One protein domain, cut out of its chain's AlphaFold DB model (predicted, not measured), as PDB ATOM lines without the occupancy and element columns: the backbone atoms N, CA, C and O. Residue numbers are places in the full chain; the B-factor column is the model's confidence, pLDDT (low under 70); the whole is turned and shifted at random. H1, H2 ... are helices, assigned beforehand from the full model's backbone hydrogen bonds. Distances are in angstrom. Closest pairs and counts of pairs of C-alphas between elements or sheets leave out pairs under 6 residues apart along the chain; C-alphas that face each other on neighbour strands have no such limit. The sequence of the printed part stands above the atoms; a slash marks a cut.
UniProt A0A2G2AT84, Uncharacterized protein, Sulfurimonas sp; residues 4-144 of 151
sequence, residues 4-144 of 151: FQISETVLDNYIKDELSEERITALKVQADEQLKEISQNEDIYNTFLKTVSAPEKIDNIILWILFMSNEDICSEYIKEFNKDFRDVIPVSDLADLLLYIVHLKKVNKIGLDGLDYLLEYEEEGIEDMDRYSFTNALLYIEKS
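What this domain is: This is residues 4 to 144 of the 151 residues of an uncharacterized protein of Sulfurimonas sp (UniProt A0A2G2AT84). Look for a core of H4 and H6, with the long helices H2 and H8 on opposite sides of it. H1 packs at one end, beside H6 and H8; H3 and H5 lie side by side at the other, and small H7 packs on H4. The printed part has 141 residues with eight named helices, H1 to H8 in order, and no named strand: all helix. It is compact, radius of gyration of the C-alphas 15.1 A, spanning 46 by 31 by 26 A.

Where its parts are: Find C-alpha 8 at (-49.036, 19.671, 19.107), where H1, residues 8 to 19, begins. H2, residues 21 to 38, runs 25.9 A. Then come H3, residues 42 to 51, H4, 60 to 68, and H5, 71 to 80. H6, residues 91 to 106, runs 21.9 A; H7 is residues 115 to 120. H8, residues 124 to 144, runs 30.8 A to C-alpha 144 at (-49.578, 29.501, 6.905).

How they stand to each other: Start at H6: it touches H8 about perpendicular, 75 degrees, closest C-alphas Ala 95 and Ser 133, 4.6 A. H1 touches H6, closest C-alphas Leu 11 and His 103, 5.9 A. H2 touches H4 with residues 28 to 35 alone, closest C-alphas Ala 31 and Trp 64, 5.7 A. H4 and H7 only just touch, with 3 pairs of C-alphas within 8 A, closest Ile 62 and Leu 115, 7.0 A. H3 and H5 touch at a shallow tilt of 4 degrees, opposite ways, closest C-alphas Phe 48 and Ile 73, 6.2 A. H2 and H8 are apart. Every O i to N i+4 pair is within hydrogen-bond range in H2 to H8; in H1, 7 of 8.

The domain as a whole: The C-alphas farthest apart, Asp 43 and Ser 144, are 47.5 A apart. The printed part has no cut and no long link. Mean pLDDT of the printed part is 91.0; residue 124 is under 70.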
ATOM      1  N   PHE A   4     -42.605  25.137  24.942       90.06
ATOM      2  CA  PHE A   4     -43.573  24.139  25.417       90.06
ATOM      3  C   PHE A   4     -45.040  24.571  25.293       90.06
ATOM      4  O   PHE A   4     -45.929  23.714  25.325       90.06
ATOM      5  N   GLN A   5     -45.319  25.862  25.123       91.00
ATOM      6  CA  GLN A   5     -46.672  26.390  24.939       91.00
ATOM      7  C   GLN A   5     -47.194  26.182  23.507       91.00
ATOM      8  O   GLN A   5     -48.404  26.250  23.282       91.00
ATOM      9  N   ILE A   6     -46.321  25.867  22.543       92.31
ATOM     10  CA  ILE A   6     -46.705  25.608  21.148       92.31
ATOM     11  C   ILE A   6     -47.598  24.359  21.083       92.31
ATOM     12  O   ILE A   6     -47.313  23.335  21.712       92.31
ATOM     13  N   SER A   7     -48.702  24.425  20.337       93.38
ATOM     14  CA  SER A   7     -49.639  23.302  20.221       93.38
ATOM     15  C   SER A   7     -49.037  22.119  19.454       93.38
ATOM     16  O   SER A   7     -48.198  22.291  18.573       93.38
ATOM     17  N   GLU A   8     -49.499  20.904  19.763       94.50
ATOM     18  CA  GLU A   8     -49.036  19.671  19.107       94.50
ATOM     19  C   GLU A   8     -49.202  19.721  17.583       94.50
ATOM     20  O   GLU A   8     -48.288  19.352  16.855       94.50
ATOM     21  N   THR A   9     -50.331  20.242  17.091       93.31
ATOM     22  CA  THR A   9     -50.591  20.373  15.650       93.31
ATOM     23  C   THR A   9     -49.613  21.326  14.966       93.31
ATOM     24  O   THR A   9     -49.160  21.039  13.863       93.31
ATOM     25  N   VAL A  10     -49.274  22.453  15.604       92.44
ATOM     26  CA  VAL A  10     -48.304  23.399  15.035       92.44
ATOM     27  C   VAL A  10     -46.914  22.778  15.006       92.44
ATOM     28  O   VAL A  10     -46.250  22.879  13.983       92.44
ATOM     29  N   LEU A  11     -46.494  22.109  16.085       93.19
ATOM     30  CA  LEU A  11     -45.203  21.416  16.131       93.19
ATOM     31  C   LEU A  11     -45.103  20.360  15.030       93.19
ATOM     32  O   LEU A  11     -44.112  20.315  14.311       93.19
ATOM     33  N   ASP A  12     -46.133  19.528  14.879       93.69
ATOM     34  CA  ASP A  12     -46.126  18.448  13.895       93.69
ATOM     35  C   ASP A  12     -46.063  18.970  12.453       93.69
ATOM     36  O   ASP A  12     -45.339  18.413  11.629       93.69
ATOM     37  N   ASN A  13     -46.761  20.068  12.151       92.62
ATOM     38  CA  ASN A  13     -46.693  20.677  10.825       92.62
ATOM     39  C   ASN A  13     -45.374  21.429  10.601       92.62
ATOM     40  O   ASN A  13     -44.768  21.268   9.551       92.62
ATOM     41  N   TYR A  14     -44.874  22.177  11.591       93.19
ATOM     42  CA  TYR A  14     -43.585  22.873  11.489       93.19
ATOM     43  C   TYR A  14     -42.439  21.892  11.200       93.19
ATOM     44  O   TYR A  14     -41.605  22.135  10.329       93.19
ATOM     45  N   ILE A  15     -42.426  20.747  11.894       92.75
ATOM     46  CA  ILE A  15     -41.420  19.698  11.689       92.75
ATOM     47  C   ILE A  15     -41.460  19.155  10.254       92.75
ATOM     48  O   ILE A  15     -40.409  18.912   9.663       92.75
ATOM     49  N   LYS A  16     -42.655  18.989   9.679       90.50
ATOM     50  CA  LYS A  16     -42.836  18.460   8.319       90.50
ATOM     51  C   LYS A  16     -42.546  19.489   7.230       90.50
ATOM     52  O   LYS A  16     -41.931  19.132   6.230       90.50
ATOM     53  N   ASP A  17     -42.996  20.722   7.427       89.94
ATOM     54  CA  ASP A  17     -43.048  21.740   6.378       89.94
ATOM     55  C   ASP A  17     -41.777  22.599   6.319       89.94
ATOM     56  O   ASP A  17     -41.337  22.952   5.229       89.94
ATOM     57  N   GLU A  18     -41.188  22.938   7.472       89.88
ATOM     58  CA  GLU A  18     -40.050  23.869   7.560       89.88
ATOM     59  C   GLU A  18     -38.746  23.157   7.923       89.88
ATOM     60  O   GLU A  18     -37.709  23.396   7.309       89.88
ATOM     61  N   LEU A  19     -38.787  22.272   8.925       89.75
ATOM     62  CA  LEU A  19     -37.579  21.624   9.433       89.75
ATOM     63  C   LEU A  19     -37.118  20.492   8.522       89.75
ATOM     64  O   LEU A  19     -35.969  20.496   8.107       89.75
ATOM     65  N   SER A  20     -38.009  19.571   8.149       89.00
ATOM     66  CA  SER A  20     -37.716  18.317   7.437       89.00
ATOM     67  C   SER A  20     -36.908  17.288   8.244       89.00
ATOM     68  O   SER A  20     -36.119  17.606   9.139       89.00
ATOM     69  N   GLU A  21     -37.074  16.010   7.896       90.38
ATOM     70  CA  GLU A  21     -36.331  14.902   8.515       90.38
ATOM     71  C   GLU A  21     -34.823  14.961   8.208       90.38
ATOM     72  O   GLU A  21     -33.996  14.599   9.050       90.38
ATOM     73  N   GLU A  22     -34.450  15.468   7.029       93.69
ATOM     74  CA  GLU A  22     -33.055  15.595   6.595       93.69
ATOM     75  C   GLU A  22     -32.277  16.569   7.487       93.69
ATOM     76  O   GLU A  22     -31.183  16.246   7.954       93.69
ATOM     77  N   ARG A  23     -32.864  17.730   7.796       94.38
ATOM     78  CA  ARG A  23     -32.261  18.730   8.688       94.38
ATOM     79  C   ARG A  23     -32.073  18.201  10.100       94.38
ATOM     80  O   ARG A  23     -30.996  18.360  10.665       94.38
ATOM     81  N   ILE A  24     -33.095  17.553  10.661       94.62
ATOM     82  CA  ILE A  24     -33.007  16.953  11.998       94.62
ATOM     83  C   ILE A  24     -31.921  15.880  12.032       94.62
ATOM     84  O   ILE A  24     -31.134  15.823  12.975       94.62
ATOM     85  N   THR A  25     -31.837  15.054  10.991       95.56
ATOM     86  CA  THR A  25     -30.786  14.040  10.878       95.56
ATOM     87  C   THR A  25     -29.401  14.682  10.826       95.56
ATOM     88  O   THR A  25     -28.517  14.257  11.567       95.56
ATOM     89  N   ALA A  26     -29.221  15.734  10.025       95.38
ATOM     90  CA  ALA A  26     -27.959  16.465   9.944       95.38
ATOM     91  C   ALA A  26     -27.554  17.078  11.295       95.38
ATOM     92  O   ALA A  26     -26.410  16.924  11.715       95.38
ATOM     93  N   LEU A  27     -28.496  17.701  12.013       95.94
ATOM     94  CA  LEU A  27     -28.249  18.284  13.336       95.94
ATOM     95  C   LEU A  27     -27.864  17.226  14.375       95.94
ATOM     96  O   LEU A  27     -26.957  17.449  15.171       95.94
ATOM     97  N   LYS A  28     -28.504  16.052  14.352       95.88
ATOM     98  CA  LYS A  28     -28.146  14.938  15.244       95.88
ATOM     99  C   LYS A  28     -26.738  14.417  14.971       95.88
ATOM    100  O   LYS A  28     -25.985  14.202  15.913       95.88
ATOM    101  N   VAL A  29     -26.378  14.249  13.697       96.50
ATOM    102  CA  VAL A  29     -25.022  13.833  13.306       96.50
ATOM    103  C   VAL A  29     -23.995  14.864  13.771       96.50
ATOM    104  O   VAL A  29     -23.014  14.488  14.402       96.50
ATOM    105  N   GLN A  30     -24.255  16.154  13.540       93.75
ATOM    106  CA  GLN A  30     -23.395  17.240  14.010       93.75
ATOM    107  C   GLN A  30     -23.222  17.209  15.535       93.75
ATOM    108  O   GLN A  30     -22.097  17.292  16.022       93.75
ATOM    109  N   ALA A  31     -24.317  17.049  16.282       95.62
ATOM    110  CA  ALA A  31     -24.283  16.965  17.737       95.62
ATOM    111  C   ALA A  31     -23.409  15.799  18.222       95.62
ATOM    112  O   ALA A  31     -22.516  15.989  19.049       95.62
ATOM    113  N   ASP A  32     -23.618  14.605  17.666       96.38
ATOM    114  CA  ASP A  32     -22.851  13.411  18.025       96.38
ATOM    115  C   ASP A  32     -21.361  13.551  17.671       96.38
ATOM    116  O   ASP A  32     -20.495  13.158  18.457       96.38
ATOM    117  N   GLU A  33     -21.041  14.118  16.506       95.31
ATOM    118  CA  GLU A  33     -19.661  14.344  16.069       95.31
ATOM    119  C   GLU A  33     -18.927  15.330  16.979       95.31
ATOM    120  O   GLU A  33     -17.813  15.041  17.422       95.31
ATOM    121  N   GLN A  34     -19.558  16.460  17.306       94.69
ATOM    122  CA  GLN A  34     -18.952  17.491  18.146       94.69
ATOM    123  C   GLN A  34     -18.804  17.030  19.600       94.69
ATOM    124  O   GLN A  34     -17.751  17.246  20.198       94.69
ATOM    125  N   LEU A  35     -19.797  16.320  20.152       95.81
ATOM    126  CA  LEU A  35     -19.695  15.721  21.488       95.81
ATOM    127  C   LEU A  35     -18.601  14.652  21.558       95.81
ATOM    128  O   LEU A  35     -17.840  14.585  22.525       95.81
ATOM    129  N   LYS A  36     -18.483  13.823  20.517       96.31
ATOM    130  CA  LYS A  36     -17.400  12.845  20.425       96.31
ATOM    131  C   LYS A  36     -16.045  13.535  20.364       96.31
ATOM    132  O   LYS A  36     -15.102  13.054  20.981       96.31
ATOM    133  N   GLU A  37     -15.935  14.626  19.625       95.44
ATOM    134  CA  GLU A  37     -14.684  15.350  19.470       95.44
ATOM    135  C   GLU A  37     -14.254  16.052  20.760       95.44
ATOM    136  O   GLU A  37     -13.143  15.798  21.217       95.44
ATOM    137  N   ILE A  38     -15.129  16.836  21.403       94.94
ATOM    138  CA  ILE A  38     -14.792  17.489  22.679       94.94
ATOM    139  C   ILE A  38     -14.398  16.455  23.743       94.94
ATOM    140  O   ILE A  38     -13.461  16.692  24.495       94.94
ATOM    141  N   SER A  39     -15.012  15.262  23.736       94.81
ATOM    142  CA  SER A  39     -14.652  14.169  24.651       94.81
ATOM    143  C   SER A  39     -13.225  13.625  24.471       94.81
ATOM    144  O   SER A  39     -12.726  12.926  25.352       94.81
ATOM    145  N   GLN A  40     -12.548  13.934  23.357       96.19
ATOM    146  CA  GLN A  40     -11.144  13.563  23.133       96.19
ATOM    147  C   GLN A  40     -10.168  14.453  23.906       96.19
ATOM    148  O   GLN A  40      -9.021  14.054  24.104       96.19
ATOM    149  N   ASN A  41     -10.610  15.634  24.350       95.31
ATOM    150  CA  ASN A  41      -9.858  16.494  25.252       95.31
ATOM    151  C   ASN A  41     -10.494  16.431  26.650       95.31
ATOM    152  O   ASN A  41     -11.499  17.086  26.928       95.31
ATOM    153  N   GLU A  42      -9.899  15.624  27.534       93.50
ATOM    154  CA  GLU A  42     -10.424  15.397  28.886       93.50
ATOM    155  C   GLU A  42     -10.527  16.686  29.710       93.50
ATOM    156  O   GLU A  42     -11.451  16.814  30.513       93.50
ATOM    157  N   ASP A  43      -9.619  17.645  29.526       94.06
ATOM    158  CA  ASP A  43      -9.595  18.874  30.320       94.06
ATOM    159  C   ASP A  43     -10.797  19.766  29.989       94.06
ATOM    160  O   ASP A  43     -11.539  20.173  30.893       94.06
ATOM    161  N   ILE A  44     -11.045  20.007  28.698       94.06
ATOM    162  CA  ILE A  44     -12.192  20.807  28.244       94.06
ATOM    163  C   ILE A  44     -13.494  20.068  28.554       94.06
ATOM    164  O   ILE A  44     -14.427  20.656  29.097       94.06
ATOM    165  N   TYR A  45     -13.554  18.763  28.283       94.50
ATOM    166  CA  TYR A  45     -14.763  17.975  28.506       94.50
ATOM    167  C   TYR A  45     -15.156  17.895  29.988       94.50
ATOM    168  O   TYR A  45     -16.322  18.064  30.340       94.50
ATOM    169  N   ASN A  46     -14.191  17.693  30.888       93.31
ATOM    170  CA  ASN A  46     -14.465  17.690  32.323       93.31
ATOM    171  C   ASN A  46     -14.861  19.077  32.838       93.31
ATOM    172  O   ASN A  46     -15.659  19.171  33.771       93.31
ATOM    173  N   THR A  47     -14.294  20.144  32.269       93.75
ATOM    174  CA  THR A  47     -14.688  21.520  32.597       93.75
ATOM    175  C   THR A  47     -16.122  21.767  32.154       93.75
ATOM    176  O   THR A  47     -16.940  22.151  32.981       93.75
ATOM    177  N   PHE A  48     -16.457  21.414  30.912       93.88
ATOM    178  CA  PHE A  48     -17.817  21.433  30.382       93.88
ATOM    179  C   PHE A  48     -18.809  20.737  31.319       93.88
ATOM    180  O   PHE A  48     -19.720  21.390  31.823       93.88
ATOM    181  N   LEU A  49     -18.605  19.448  31.616       92.75
ATOM    182  CA  LEU A  49     -19.528  18.664  32.445       92.75
ATOM    183  C   LEU A  49     -19.705  19.238  33.858       92.75
ATOM    184  O   LEU A  49     -20.794  19.150  34.424       92.75
ATOM    185  N   LYS A  50     -18.649  19.831  34.433       91.38
ATOM    186  CA  LYS A  50     -18.724  20.508  35.737       91.38
ATOM    187  C   LYS A  50     -19.508  21.809  35.649       91.38
ATOM    188  O   LYS A  50     -20.358  22.044  36.503       91.38
ATOM    189  N   THR A  51     -19.234  22.631  34.637       90.62
ATOM    190  CA  THR A  51     -19.903  23.919  34.432       90.62
ATOM    191  C   THR A  51     -21.397  23.717  34.254       90.62
ATOM    192  O   THR A  51     -22.177  24.308  34.991       90.62
ATOM    193  N   VAL A  52     -21.795  22.807  33.362       89.75
ATOM    194  CA  VAL A  52     -23.216  22.529  33.137       89.75
ATOM    195  C   VAL A  52     -23.824  21.622  34.195       89.75
ATOM    196  O   VAL A  52     -25.007  21.361  34.112       89.75
ATOM    197  N   SER A  53     -23.045  21.095  35.150       87.81
ATOM    198  CA  SER A  53     -23.519  20.230  36.247       87.81
ATOM    199  C   SER A  53     -24.554  19.178  35.807       87.81
ATOM    200  O   SER A  53     -25.546  18.930  36.498       87.81
ATOM    201  N   ALA A  54     -24.335  18.584  34.630       82.44
ATOM    202  CA  ALA A  54     -25.318  17.725  33.984       82.44
ATOM    203  C   ALA A  54     -25.532  16.420  34.779       82.44
ATOM    204  O   ALA A  54     -24.590  15.897  35.386       82.44
ATOM    205  N   PRO A  55     -26.754  15.855  34.767       84.56
ATOM    206  CA  PRO A  55     -27.015  14.549  35.364       84.56
ATOM    207  C   PRO A  55     -26.193  13.439  34.687       84.56
ATOM    208  O   PRO A  55     -25.859  13.529  33.509       84.56
ATOM    209  N   GLU A  56     -25.934  12.341  35.411       80.50
ATOM    210  CA  GLU A  56     -25.142  11.201  34.902       80.50
ATOM    211  C   GLU A  56     -25.709  10.587  33.613       80.50
ATOM    212  O   GLU A  56     -24.964  10.031  32.807       80.50
ATOM    213  N   LYS A  57     -27.030  10.665  33.423       89.81
ATOM    214  CA  LYS A  57     -27.723  10.179  32.232       89.81
ATOM    215  C   LYS A  57     -28.436  11.342  31.554       89.81
ATOM    216  O   LYS A  57     -29.365  11.914  32.125       89.81
ATOM    217  N   ILE A  58     -27.999  11.659  30.343       93.44
ATOM    218  CA  ILE A  58     -28.517  12.758  29.533       93.44
ATOM    219  C   ILE A  58     -28.445  12.377  28.055       93.44
ATOM    220  O   ILE A  58     -27.470  11.766  27.615       93.44
ATOM    221  N   ASP A  59     -29.487  12.700  27.295       95.50
ATOM    222  CA  ASP A  59     -29.491  12.490  25.848       95.50
ATOM    223  C   ASP A  59     -28.469  13.400  25.157       95.50
ATOM    224  O   ASP A  59     -28.353  14.581  25.486       95.50
ATOM    225  N   ASN A  60     -27.787  12.881  24.131       94.31
ATOM    226  CA  ASN A  60     -26.764  13.627  23.384       94.31
ATOM    227  C   ASN A  60     -27.289  14.947  22.812       94.31
ATOM    228  O   ASN A  60     -26.586  15.946  22.838       94.31
ATOM    229  N   ILE A  61     -28.535  14.984  22.331       94.75
ATOM    230  CA  ILE A  61     -29.128  16.222  21.799       94.75
ATOM    231  C   ILE A  61     -29.207  17.290  22.900       94.75
ATOM    232  O   ILE A  61     -28.883  18.449  22.663       94.75
ATOM    233  N   ILE A  62     -29.590  16.892  24.115       95.06
ATOM    234  CA  ILE A  62     -29.689  17.804  25.258       95.06
ATOM    235  C   ILE A  62     -28.292  18.219  25.719       95.06
ATOM    236  O   ILE A  62     -28.047  19.403  25.929       95.06
ATOM    237  N   LEU A  63     -27.356  17.271  25.818       95.12
ATOM    238  CA  LEU A  63     -25.971  17.563  26.179       95.12
ATOM    239  C   LEU A  63     -25.315  18.526  25.182       95.12
ATOM    240  O   LEU A  63     -24.585  19.428  25.583       95.12
ATOM    241  N   TRP A  64     -25.613  18.372  23.893       95.44
ATOM    242  CA  TRP A  64     -25.130  19.264  22.848       95.44
ATOM    243  C   TRP A  64     -25.740  20.663  22.944       95.44
ATOM    244  O   TRP A  64     -25.017  21.643  22.784       95.44
ATOM    245  N   ILE A  65     -27.033  20.777  23.270       94.62
ATOM    246  CA  ILE A  65     -27.657  22.078  23.549       94.62
ATOM    247  C   ILE A  65     -26.952  22.768  24.718       94.62
ATOM    248  O   ILE A  65     -26.571  23.927  24.584       94.62
ATOM    249  N   LEU A  66     -26.718  22.063  25.829       93.75
ATOM    250  CA  LEU A  66     -26.002  22.617  26.985       93.75
ATOM    251  C   LEU A  66     -24.573  23.045  26.622       93.75
ATOM    252  O   LEU A  66     -24.110  24.089  27.069       93.75
ATOM    253  N   PHE A  67     -23.889  22.256  25.793       93.25
ATOM    254  CA  PHE A  67     -22.544  22.559  25.314       93.25
ATOM    255  C   PHE A  67     -22.514  23.824  24.449       93.25
ATOM    256  O   PHE A  67     -21.808  24.775  24.769       93.25
ATOM    257  N   MET A  68     -23.297  23.863  23.374       91.94
ATOM    258  CA  MET A  68     -23.252  24.958  22.401       91.94
ATOM    259  C   MET A  68     -23.913  26.247  22.899       91.94
ATOM    260  O   MET A  68     -23.694  27.302  22.309       91.94
ATOM    261  N   SER A  69     -24.706  26.170  23.972       90.50
ATOM    262  CA  SER A  69     -25.257  27.341  24.670       90.50
ATOM    263  C   SER A  69     -24.293  27.927  25.703       90.50
ATOM    264  O   SER A  69     -24.601  28.960  26.292       90.50
ATOM    265  N   ASN A  70     -23.147  27.283  25.945       89.50
ATOM    266  CA  ASN A  70     -22.106  27.783  26.831       89.50
ATOM    267  C   ASN A  70     -20.975  28.417  26.004       89.50
ATOM    268  O   ASN A  70     -20.149  27.714  25.418       89.50
ATOM    269  N   GLU A  71     -20.945  29.750  25.943       87.94
ATOM    270  CA  GLU A  71     -19.999  30.488  25.094       87.94
ATOM    271  C   GLU A  71     -18.535  30.255  25.479       87.94
ATOM    272  O   GLU A  71     -17.694  30.082  24.595       87.94
ATOM    273  N   ASP A  72     -18.233  30.191  26.778       89.75
ATOM    274  CA  ASP A  72     -16.869  29.992  27.275       89.75
ATOM    275  C   ASP A  72     -16.311  28.640  26.812       89.75
ATOM    276  O   ASP A  72     -15.261  28.574  26.164       89.75
ATOM    277  N   ILE A  73     -17.056  27.559  27.065       90.75
ATOM    278  CA  ILE A  73     -16.675  26.201  26.658       90.75
ATOM    279  C   ILE A  73     -16.626  26.082  25.129       90.75
ATOM    280  O   ILE A  73     -15.718  25.451  24.583       90.75
ATOM    281  N   CYS A  74     -17.570  26.700  24.415       90.50
ATOM    282  CA  CYS A  74     -17.582  26.706  22.954       90.50
ATOM    283  C   CYS A  74     -16.343  27.420  22.381       90.50
ATOM    284  O   CYS A  74     -15.691  26.904  21.471       90.50
ATOM    285  N   SER A  75     -15.955  28.565  22.956       90.88
ATOM    286  CA  SER A  75     -14.753  29.309  22.564       90.88
ATOM    287  C   SER A  75     -13.476  28.492  22.783       90.88
ATOM    288  O   SER A  75     -12.576  28.509  21.938       90.88
ATOM    289  N   GLU A  76     -13.385  27.762  23.898       92.50
ATOM    290  CA  GLU A  76     -12.272  26.847  24.171       92.50
ATOM    291  C   GLU A  76     -12.223  25.693  23.163       92.50
ATOM    292  O   GLU A  76     -11.174  25.445  22.566       92.50
ATOM    293  N   TYR A  77     -13.362  25.049  22.898       92.69
ATOM    294  CA  TYR A  77     -13.478  23.980  21.905       92.69
ATOM    295  C   TYR A  77     -13.049  24.432  20.501       92.69
ATOM    296  O   TYR A  77     -12.269  23.747  19.837       92.69
ATOM    297  N   ILE A  78     -13.504  25.604  20.048       92.25
ATOM    298  CA  ILE A  78     -13.148  26.145  18.727       92.25
ATOM    299  C   ILE A  78     -11.635  26.332  18.597       92.25
ATOM    300  O   ILE A  78     -11.057  25.964  17.571       92.25
ATOM    301  N   LYS A  79     -10.990  26.879  19.634       91.94
ATOM    302  CA  LYS A  79      -9.540  27.111  19.651       91.94
ATOM    303  C   LYS A  79      -8.763  25.800  19.666       91.94
ATOM    304  O   LYS A  79      -7.836  25.647  18.874       91.94
ATOM    305  N   GLU A  80      -9.148  24.868  20.532       93.94
ATOM    306  CA  GLU A  80      -8.447  23.595  20.712       93.94
ATOM    307  C   GLU A  80      -8.503  22.720  19.456       93.94
ATOM    308  O   GLU A  80      -7.490  22.184  19.009       93.94
ATOM    309  N   PHE A  81      -9.679  22.619  18.835       92.56
ATOM    310  CA  PHE A  81      -9.890  21.771  17.660       92.56
ATOM    311  C   PHE A  81      -9.750  22.530  16.332       92.56
ATOM    312  O   PHE A  81     -10.080  21.986  15.275       92.56
ATOM    313  N   ASN A  82      -9.249  23.772  16.380       91.44
ATOM    314  CA  ASN A  82      -9.004  24.650  15.232       91.44
ATOM    315  C   ASN A  82     -10.205  24.715  14.268       91.44
ATOM    316  O   ASN A  82     -10.091  24.432  13.071       91.44
ATOM    317  N   LYS A  83     -11.381  25.025  14.822       90.12
ATOM    318  CA  LYS A  83     -12.636  25.102  14.072       90.12
ATOM    319  C   LYS A  83     -12.751  26.404  13.290       90.12
ATOM    320  O   LYS A  83     -12.309  27.453  13.737       90.12
ATOM    321  N   ASP A  84     -13.394  26.315  12.130       84.75
ATOM    322  CA  ASP A  84     -13.574  27.433  11.188       84.75
ATOM    323  C   ASP A  84     -14.969  28.087  11.286       84.75
ATOM    324  O   ASP A  84     -15.414  28.793  10.385       84.75
ATOM    325  N   PHE A  85     -15.708  27.832  12.367       82.12
ATOM    326  CA  PHE A  85     -16.979  28.510  12.631       82.12
ATOM    327  C   PHE A  85     -16.835  29.527  13.765       82.12
ATOM    328  O   PHE A  85     -15.875  29.507  14.533       82.12
ATOM    329  N   ARG A  86     -17.778  30.474  13.813       74.50
ATOM    330  CA  ARG A  86     -17.762  31.598  14.755       74.50
ATOM    331  C   ARG A  86     -17.932  31.110  16.193       74.50
ATOM    332  O   ARG A  86     -18.688  30.177  16.435       74.50
ATOM    333  N   ASP A  87     -17.310  31.816  17.128       72.12
ATOM    334  CA  ASP A  87     -17.438  31.646  18.579       72.12
ATOM    335  C   ASP A  87     -18.734  32.250  19.131       72.12
ATOM    336  O   ASP A  87     -18.741  32.902  20.168       72.12
ATOM    337  N   VAL A  88     -19.840  32.043  18.415       76.69
ATOM    338  CA  VAL A  88     -21.173  32.492  18.823       76.69
ATOM    339  C   VAL A  88     -22.112  31.304  18.889       76.69
ATOM    340  O   VAL A  88     -21.991  30.357  18.106       76.69
ATOM    341  N   ILE A  89     -23.084  31.388  19.791       80.88
ATOM    342  CA  ILE A  89     -24.127  30.377  19.941       80.88
ATOM    343  C   ILE A  89     -24.840  30.177  18.588       80.88
ATOM    344  O   ILE A  89     -25.328  31.150  17.997       80.88
ATOM    345  N   PRO A  90     -24.948  28.939  18.068       88.00
ATOM    346  CA  PRO A  90     -25.667  28.653  16.832       88.00
ATOM    347  C   PRO A  90     -27.181  28.622  17.091       88.00
ATOM    348  O   PRO A  90     -27.836  27.596  16.924       88.00
ATOM    349  N   VAL A  91     -27.752  29.762  17.500       88.56
ATOM    350  CA  VAL A  91     -29.128  29.887  18.020       88.56
ATOM    351  C   VAL A  91     -30.170  29.245  17.099       88.56
ATOM    352  O   VAL A  91     -31.105  28.622  17.588       88.56
ATOM    353  N   SER A  92     -30.001  29.322  15.773       89.69
ATOM    354  CA  SER A  92     -30.923  28.676  14.827       89.69
ATOM    355  C   SER A  92     -30.892  27.146  14.907       89.69
ATOM    356  O   SER A  92     -31.950  26.527  14.910       89.69
ATOM    357  N   ASP A  93     -29.706  26.537  14.981       92.94
ATOM    358  CA  ASP A  93     -29.545  25.080  15.074       92.94
ATOM    359  C   ASP A  93     -30.094  24.561  16.408       92.94
ATOM    360  O   ASP A  93     -30.764  23.528  16.466       92.94
ATOM    361  N   LEU A  94     -29.835  25.303  17.486       93.88
ATOM    362  CA  LEU A  94     -30.333  24.972  18.816       93.88
ATOM    363  C   LEU A  94     -31.849  25.116  18.894       93.88
ATOM    364  O   LEU A  94     -32.525  24.241  19.431       93.88
ATOM    365  N   ALA A  95     -32.397  26.170  18.291       93.75
ATOM    366  CA  ALA A  95     -33.829  26.402  18.266       93.75
ATOM    367  C   ALA A  95     -34.589  25.320  17.482       93.75
ATOM    368  O   ALA A  95     -35.661  24.874  17.906       93.75
ATOM    369  N   ASP A  96     -34.017  24.886  16.359       94.75
ATOM    370  CA  ASP A  96     -34.489  23.767  15.543       94.75
ATOM    371  C   ASP A  96     -34.546  22.464  16.361       94.75
ATOM    372  O   ASP A  96     -35.562  21.758  16.368       94.75
ATOM    373  N   LEU A  97     -33.480  22.160  17.109       94.88
ATOM    374  CA  LEU A  97     -33.436  20.985  17.980       94.88
ATOM    375  C   LEU A  97     -34.367  21.094  19.182       94.88
ATOM    376  O   LEU A  97     -34.964  20.086  19.558       94.88
ATOM    377  N   LEU A  98     -34.533  22.281  19.769       94.81
ATOM    378  CA  LEU A  98     -35.485  22.482  20.856       94.81
ATOM    379  C   LEU A  98     -36.908  22.187  20.372       94.81
ATOM    380  O   LEU A  98     -37.621  21.415  21.013       94.81
ATOM    381  N   LEU A  99     -37.307  22.712  19.208       94.62
ATOM    382  CA  LEU A  99     -38.608  22.405  18.600       94.62
ATOM    383  C   LEU A  99     -38.783  20.901  18.364       94.62
ATOM    384  O   LEU A  99     -39.842  20.347  18.671       94.62
ATOM    385  N   TYR A 100     -37.737  20.226  17.888       95.12
ATOM    386  CA  TYR A 100     -37.743  18.777  17.712       95.12
ATOM    387  C   TYR A 100     -37.865  18.008  19.035       95.12
ATOM    388  O   TYR A 100     -38.680  17.095  19.136       95.12
ATOM    389  N   ILE A 101     -37.124  18.387  20.076       95.19
ATOM    390  CA  ILE A 101     -37.212  17.785  21.415       95.19
ATOM    391  C   ILE A 101     -38.626  17.935  21.986       95.19
ATOM    392  O   ILE A 101     -39.204  16.971  22.499       95.19
ATOM    393  N   VAL A 102     -39.216  19.127  21.859       94.38
ATOM    394  CA  VAL A 102     -40.591  19.373  22.306       94.38
ATOM    395  C   VAL A 102     -41.584  18.548  21.481       94.38
ATOM    396  O   VAL A 102     -42.516  17.979  22.055       94.38
ATOM    397  N   HIS A 103     -41.379  18.403  20.167       95.12
ATOM    398  CA  HIS A 103     -42.183  17.516  19.314       95.12
ATOM    399  C   HIS A 103     -42.087  16.050  19.758       95.12
ATOM    400  O   HIS A 103     -43.122  15.414  19.981       95.12
ATOM    401  N   LEU A 104     -40.877  15.533  19.994       94.56
ATOM    402  CA  LEU A 104     -40.659  14.175  20.495       94.56
ATOM    403  C   LEU A 104     -41.424  13.929  21.798       94.56
ATOM    404  O   LEU A 104     -42.111  12.913  21.935       94.56
ATOM    405  N   LYS A 105     -41.348  14.876  22.736       94.62
ATOM    406  CA  LYS A 105     -42.013  14.771  24.035       94.62
ATOM    407  C   LYS A 105     -43.532  14.873  23.928       94.62
ATOM    408  O   LYS A 105     -44.232  14.049  24.515       94.62
ATOM    409  N   LYS A 106     -44.047  15.888  23.231       94.00
ATOM    410  CA  LYS A 106     -45.482  16.216  23.220       94.00
ATOM    411  C   LYS A 106     -46.271  15.379  22.219       94.00
ATOM    412  O   LYS A 106     -47.315  14.846  22.573       94.00
ATOM    413  N   VAL A 107     -45.762  15.232  20.998       93.12
ATOM    414  CA  VAL A 107     -46.465  14.556  19.898       93.12
ATOM    415  C   VAL A 107     -46.174  13.059  19.919       93.12
ATOM    416  O   VAL A 107     -47.093  12.241  19.975       93.12
ATOM    417  N   ASN A 108     -44.891  12.687  19.961       93.06
ATOM    418  CA  ASN A 108     -44.487  11.281  19.870       93.06
ATOM    419  C   ASN A 108     -44.470  10.559  21.226       93.06
ATOM    420  O   ASN A 108     -44.359   9.333  21.262       93.06
ATOM    421  N   LYS A 109     -44.603  11.296  22.340       93.38
ATOM    422  CA  LYS A 109     -44.569  10.774  23.721       93.38
ATOM    423  C   LYS A 109     -43.277  10.021  24.052       93.38
ATOM    424  O   LYS A 109     -43.280   9.088  24.855       93.38
ATOM    425  N   ILE A 110     -42.172  10.438  23.441       93.19
ATOM    426  CA  ILE A 110     -40.836   9.899  23.692       93.19
ATOM    427  C   ILE A 110     -40.228  10.659  24.876       93.19
ATOM    428  O   ILE A 110     -40.219  11.890  24.909       93.19
ATOM    429  N   GLY A 111     -39.770   9.916  25.883       89.50
ATOM    430  CA  GLY A 111     -39.002  10.474  26.993       89.50
ATOM    431  C   GLY A 111     -37.548  10.678  26.587       89.50
ATOM    432  O   GLY A 111     -36.994   9.823  25.901       89.50
ATOM    433  N   LEU A 112     -36.962  11.790  27.027       92.88
ATOM    434  CA  LEU A 112     -35.547  12.102  26.856       92.88
ATOM    435  C   LEU A 112     -34.928  12.312  28.239       92.88
ATOM    436  O   LEU A 112     -35.478  13.049  29.065       92.88
ATOM    437  N   ASP A 113     -33.819  11.631  28.496       95.00
ATOM    438  CA  ASP A 113     -33.043  11.752  29.719       95.00
ATOM    439  C   ASP A 113     -32.449  13.166  29.809       95.00
ATOM    440  O   ASP A 113     -31.779  13.640  28.892       95.00
ATOM    441  N   GLY A 114     -32.701  13.855  30.925       91.62
ATOM    442  CA  GLY A 114     -32.240  15.229  31.147       91.62
ATOM    443  C   GLY A 114     -33.126  16.326  30.542       91.62
ATOM    444  O   GLY A 114     -32.768  17.495  30.626       91.62
ATOM    445  N   LEU A 115     -34.299  16.004  29.982       92.44
ATOM    446  CA  LEU A 115     -35.216  17.036  29.474       92.44
ATOM    447  C   LEU A 115     -35.747  17.947  30.583       92.44
ATOM    448  O   LEU A 115     -35.766  19.160  30.416       92.44
ATOM    449  N   ASP A 116     -36.149  17.372  31.716       90.62
ATOM    450  CA  ASP A 116     -36.631  18.159  32.856       90.62
ATOM    451  C   ASP A 116     -35.515  19.070  33.399       90.62
ATOM    452  O   ASP A 116     -35.777  20.205  33.779       90.62
ATOM    453  N   TYR A 117     -34.261  18.612  33.326       92.00
ATOM    454  CA  TYR A 117     -33.093  19.420  33.666       92.00
ATOM    455  C   TYR A 117     -32.926  20.616  32.722       92.00
ATOM    456  O   TYR A 117     -32.806  21.744  33.182       92.00
ATOM    457  N   LEU A 118     -32.984  20.389  31.403       91.50
ATOM    458  CA  LEU A 118     -32.906  21.461  30.403       91.50
ATOM    459  C   LEU A 118     -34.005  22.515  30.601       91.50
ATOM    460  O   LEU A 118     -33.766  23.699  30.397       91.50
ATOM    461  N   LEU A 119     -35.205  22.089  31.002       87.69
ATOM    462  CA  LEU A 119     -36.349  22.978  31.216       87.69
ATOM    463  C   LEU A 119     -36.180  23.940  32.393       87.69
ATOM    464  O   LEU A 119     -36.790  25.010  32.387       87.69
ATOM    465  N   GLU A 120     -35.399  23.530  33.386       86.44
ATOM    466  CA  GLU A 120     -35.092  24.287  34.601       86.44
ATOM    467  C   GLU A 120     -33.721  24.980  34.517       86.44
ATOM    468  O   GLU A 120     -33.320  25.659  35.460       86.44
ATOM    469  N   TYR A 121     -32.988  24.811  33.412       85.75
ATOM    470  CA  TYR A 121     -31.646  25.354  33.253       85.75
ATOM    471  C   TYR A 121     -31.695  26.858  32.951       85.75
ATOM    472  O   TYR A 121     -32.156  27.281  31.889       85.75
ATOM    473  N   GLU A 122     -31.219  27.665  33.897       70.81
ATOM    474  CA  GLU A 122     -31.229  29.130  33.835       70.81
ATOM    475  C   GLU A 122     -29.851  29.666  33.402       70.81
ATOM    476  O   GLU A 122     -29.052  30.085  34.233       70.81
ATOM    477  N   GLU A 123     -29.570  29.650  32.096       75.88
ATOM    478  CA  GLU A 123     -28.388  30.291  31.488       75.88
ATOM    479  C   GLU A 123     -28.783  31.103  30.246       75.88
ATOM    480  O   GLU A 123     -29.725  30.736  29.534       75.88
ATOM    481  N   GLU A 124     -28.040  32.181  29.962       65.62
ATOM    482  CA  GLU A 124     -28.387  33.182  28.931       65.62
ATOM    483  C   GLU A 124     -28.616  32.555  27.542       65.62
ATOM    484  O   GLU A 124     -29.598  32.867  26.865       65.62
ATOM    485  N   GLY A 125     -27.783  31.587  27.145       76.56
ATOM    486  CA  GLY A 125     -27.903  30.922  25.844       76.56
ATOM    487  C   GLY A 125     -29.189  30.106  25.661       76.56
ATOM    488  O   GLY A 125     -29.698  29.981  24.544       76.56
ATOM    489  N   ILE A 126     -29.751  29.577  26.752       86.56
ATOM    490  CA  ILE A 126     -30.977  28.771  26.718       86.56
ATOM    491  C   ILE A 126     -32.219  29.654  26.578       86.56
ATOM    492  O   ILE A 126     -33.154  29.281  25.864       86.56
ATOM    493  N   GLU A 127     -32.222  30.831  27.205       86.75
ATOM    494  CA  GLU A 127     -33.325  31.785  27.075       86.75
ATOM    495  C   GLU A 127     -33.437  32.320  25.640       86.75
ATOM    496  O   GLU A 127     -34.533  32.359  25.071       86.75
ATOM    497  N   ASP A 128     -32.312  32.684  25.024       86.38
ATOM    498  CA  ASP A 128     -32.294  33.182  23.647       86.38
ATOM    499  C   ASP A 128     -32.716  32.108  22.641       86.38
ATOM    500  O   ASP A 128     -33.510  32.386  21.734       86.38
ATOM    501  N   MET A 129     -32.264  30.865  22.835       90.50
ATOM    502  CA  MET A 129     -32.731  29.713  22.063       90.50
ATOM    503  C   MET A 129     -34.254  29.550  22.170       90.50
ATOM    504  O   MET A 129     -34.926  29.438  21.144       90.50
ATOM    505  N   ASP A 130     -34.811  29.557  23.385       91.38
ATOM    506  CA  ASP A 130     -36.249  29.375  23.613       91.38
ATOM    507  C   ASP A 130     -37.083  30.481  22.950       91.38
ATOM    508  O   ASP A 130     -38.063  30.206  22.250       91.38
ATOM    509  N   ARG A 131     -36.652  31.740  23.089       90.69
ATOM    510  CA  ARG A 131     -37.289  32.886  22.428       90.69
ATOM    511  C   ARG A 131     -37.240  32.763  20.908       90.69
ATOM    512  O   ARG A 131     -38.231  33.067  20.235       90.69
ATOM    513  N   TYR A 132     -36.113  32.317  20.358       92.50
ATOM    514  CA  TYR A 132     -35.943  32.142  18.919       92.50
ATOM    515  C   TYR A 132     -36.822  31.005  18.380       92.50
ATOM    516  O   TYR A 132     -37.560  31.209  17.412       92.50
ATOM    517  N   SER A 133     -36.839  29.845  19.049       92.38
ATOM    518  CA  SER A 133     -37.743  28.724  18.746       92.38
ATOM    519  C   SER A 133     -39.201  29.155  18.736       92.38
ATOM    520  O   SER A 133     -39.932  28.891  17.775       92.38
ATOM    521  N   PHE A 134     -39.628  29.847  19.792       91.88
ATOM    522  CA  PHE A 134     -41.001  30.307  19.923       91.88
ATOM    523  C   PHE A 134     -41.372  31.302  18.815       91.88
ATOM    524  O   PHE A 134     -42.425  31.174  18.184       91.88
ATOM    525  N   THR A 135     -40.477  32.243  18.505       93.00
ATOM    526  CA  THR A 135     -40.675  33.228  17.432       93.00
ATOM    527  C   THR A 135     -40.794  32.564  16.061       93.00
ATOM    528  O   THR A 135     -41.701  32.901  15.298       93.00
ATOM    529  N   ASN A 136     -39.947  31.582  15.750       91.50
ATOM    530  CA  ASN A 136     -40.009  30.862  14.475       91.50
ATOM    531  C   ASN A 136     -41.337  30.121  14.299       91.50
ATOM    532  O   ASN A 136     -41.952  30.196  13.231       91.50
ATOM    533  N   ALA A 137     -41.828  29.476  15.358       91.00
ATOM    534  CA  ALA A 137     -43.130  28.823  15.329       91.00
ATOM    535  C   ALA A 137     -44.278  29.826  15.099       91.00
ATOM    536  O   ALA A 137     -45.191  29.547  14.318       91.00
ATOM    537  N   LEU A 138     -44.233  31.011  15.720       91.25
ATOM    538  CA  LEU A 138     -45.224  32.069  15.488       91.25
ATOM    539  C   LEU A 138     -45.199  32.586  14.045       91.25
ATOM    540  O   LEU A 138     -46.258  32.721  13.429       91.25
ATOM    541  N   LEU A 139     -44.010  32.825  13.490       91.25
ATOM    542  CA  LEU A 139     -43.848  33.268  12.103       91.25
ATOM    543  C   LEU A 139     -44.376  32.226  11.110       91.25
ATOM    544  O   LEU A 139     -45.012  32.585  10.119       91.25
ATOM    545  N   TYR A 140     -44.165  30.937  11.380       91.38
ATOM    546  CA  TYR A 140     -44.749  29.857  10.586       91.38
ATOM    547  C   TYR A 140     -46.289  29.864  10.639       91.38
ATOM    548  O   TYR A 140     -46.957  29.784   9.602       91.38
ATOM    549  N   ILE A 141     -46.882  30.036  11.828       88.94
ATOM    550  CA  ILE A 141     -48.342  30.177  11.973       88.94
ATOM    551  C   ILE A 141     -48.858  31.385  11.182       88.94
ATOM    552  O   ILE A 141     -49.935  31.321  10.592       88.94
ATOM    553  N   GLU A 142     -48.133  32.500  11.190       89.06
ATOM    554  CA  GLU A 142     -48.530  33.687  10.440       89.06
ATOM    555  C   GLU A 142     -48.490  33.421   8.933       89.06
ATOM    556  O   GLU A 142     -49.497  33.620   8.254       89.06
ATOM    557  N   LYS A 143     -47.376  32.880   8.421       88.75
ATOM    558  CA  LYS A 143     -47.210  32.541   6.999       88.75
ATOM    559  C   LYS A 143     -48.260  31.549   6.503       88.75
ATOM    560  O   LYS A 143     -48.828  31.763   5.438       88.75
ATOM    561  N   SER A 144     -48.569  30.509   7.279       85.00
ATOM    562  CA  SER A 144     -49.578  29.501   6.905       85.00
ATOM    563  C   SER A 144     -51.004  30.061   6.790       85.00
ATOM    564  O   SER A 144     -51.854  29.454   6.140       85.00
TER     565      SER A 144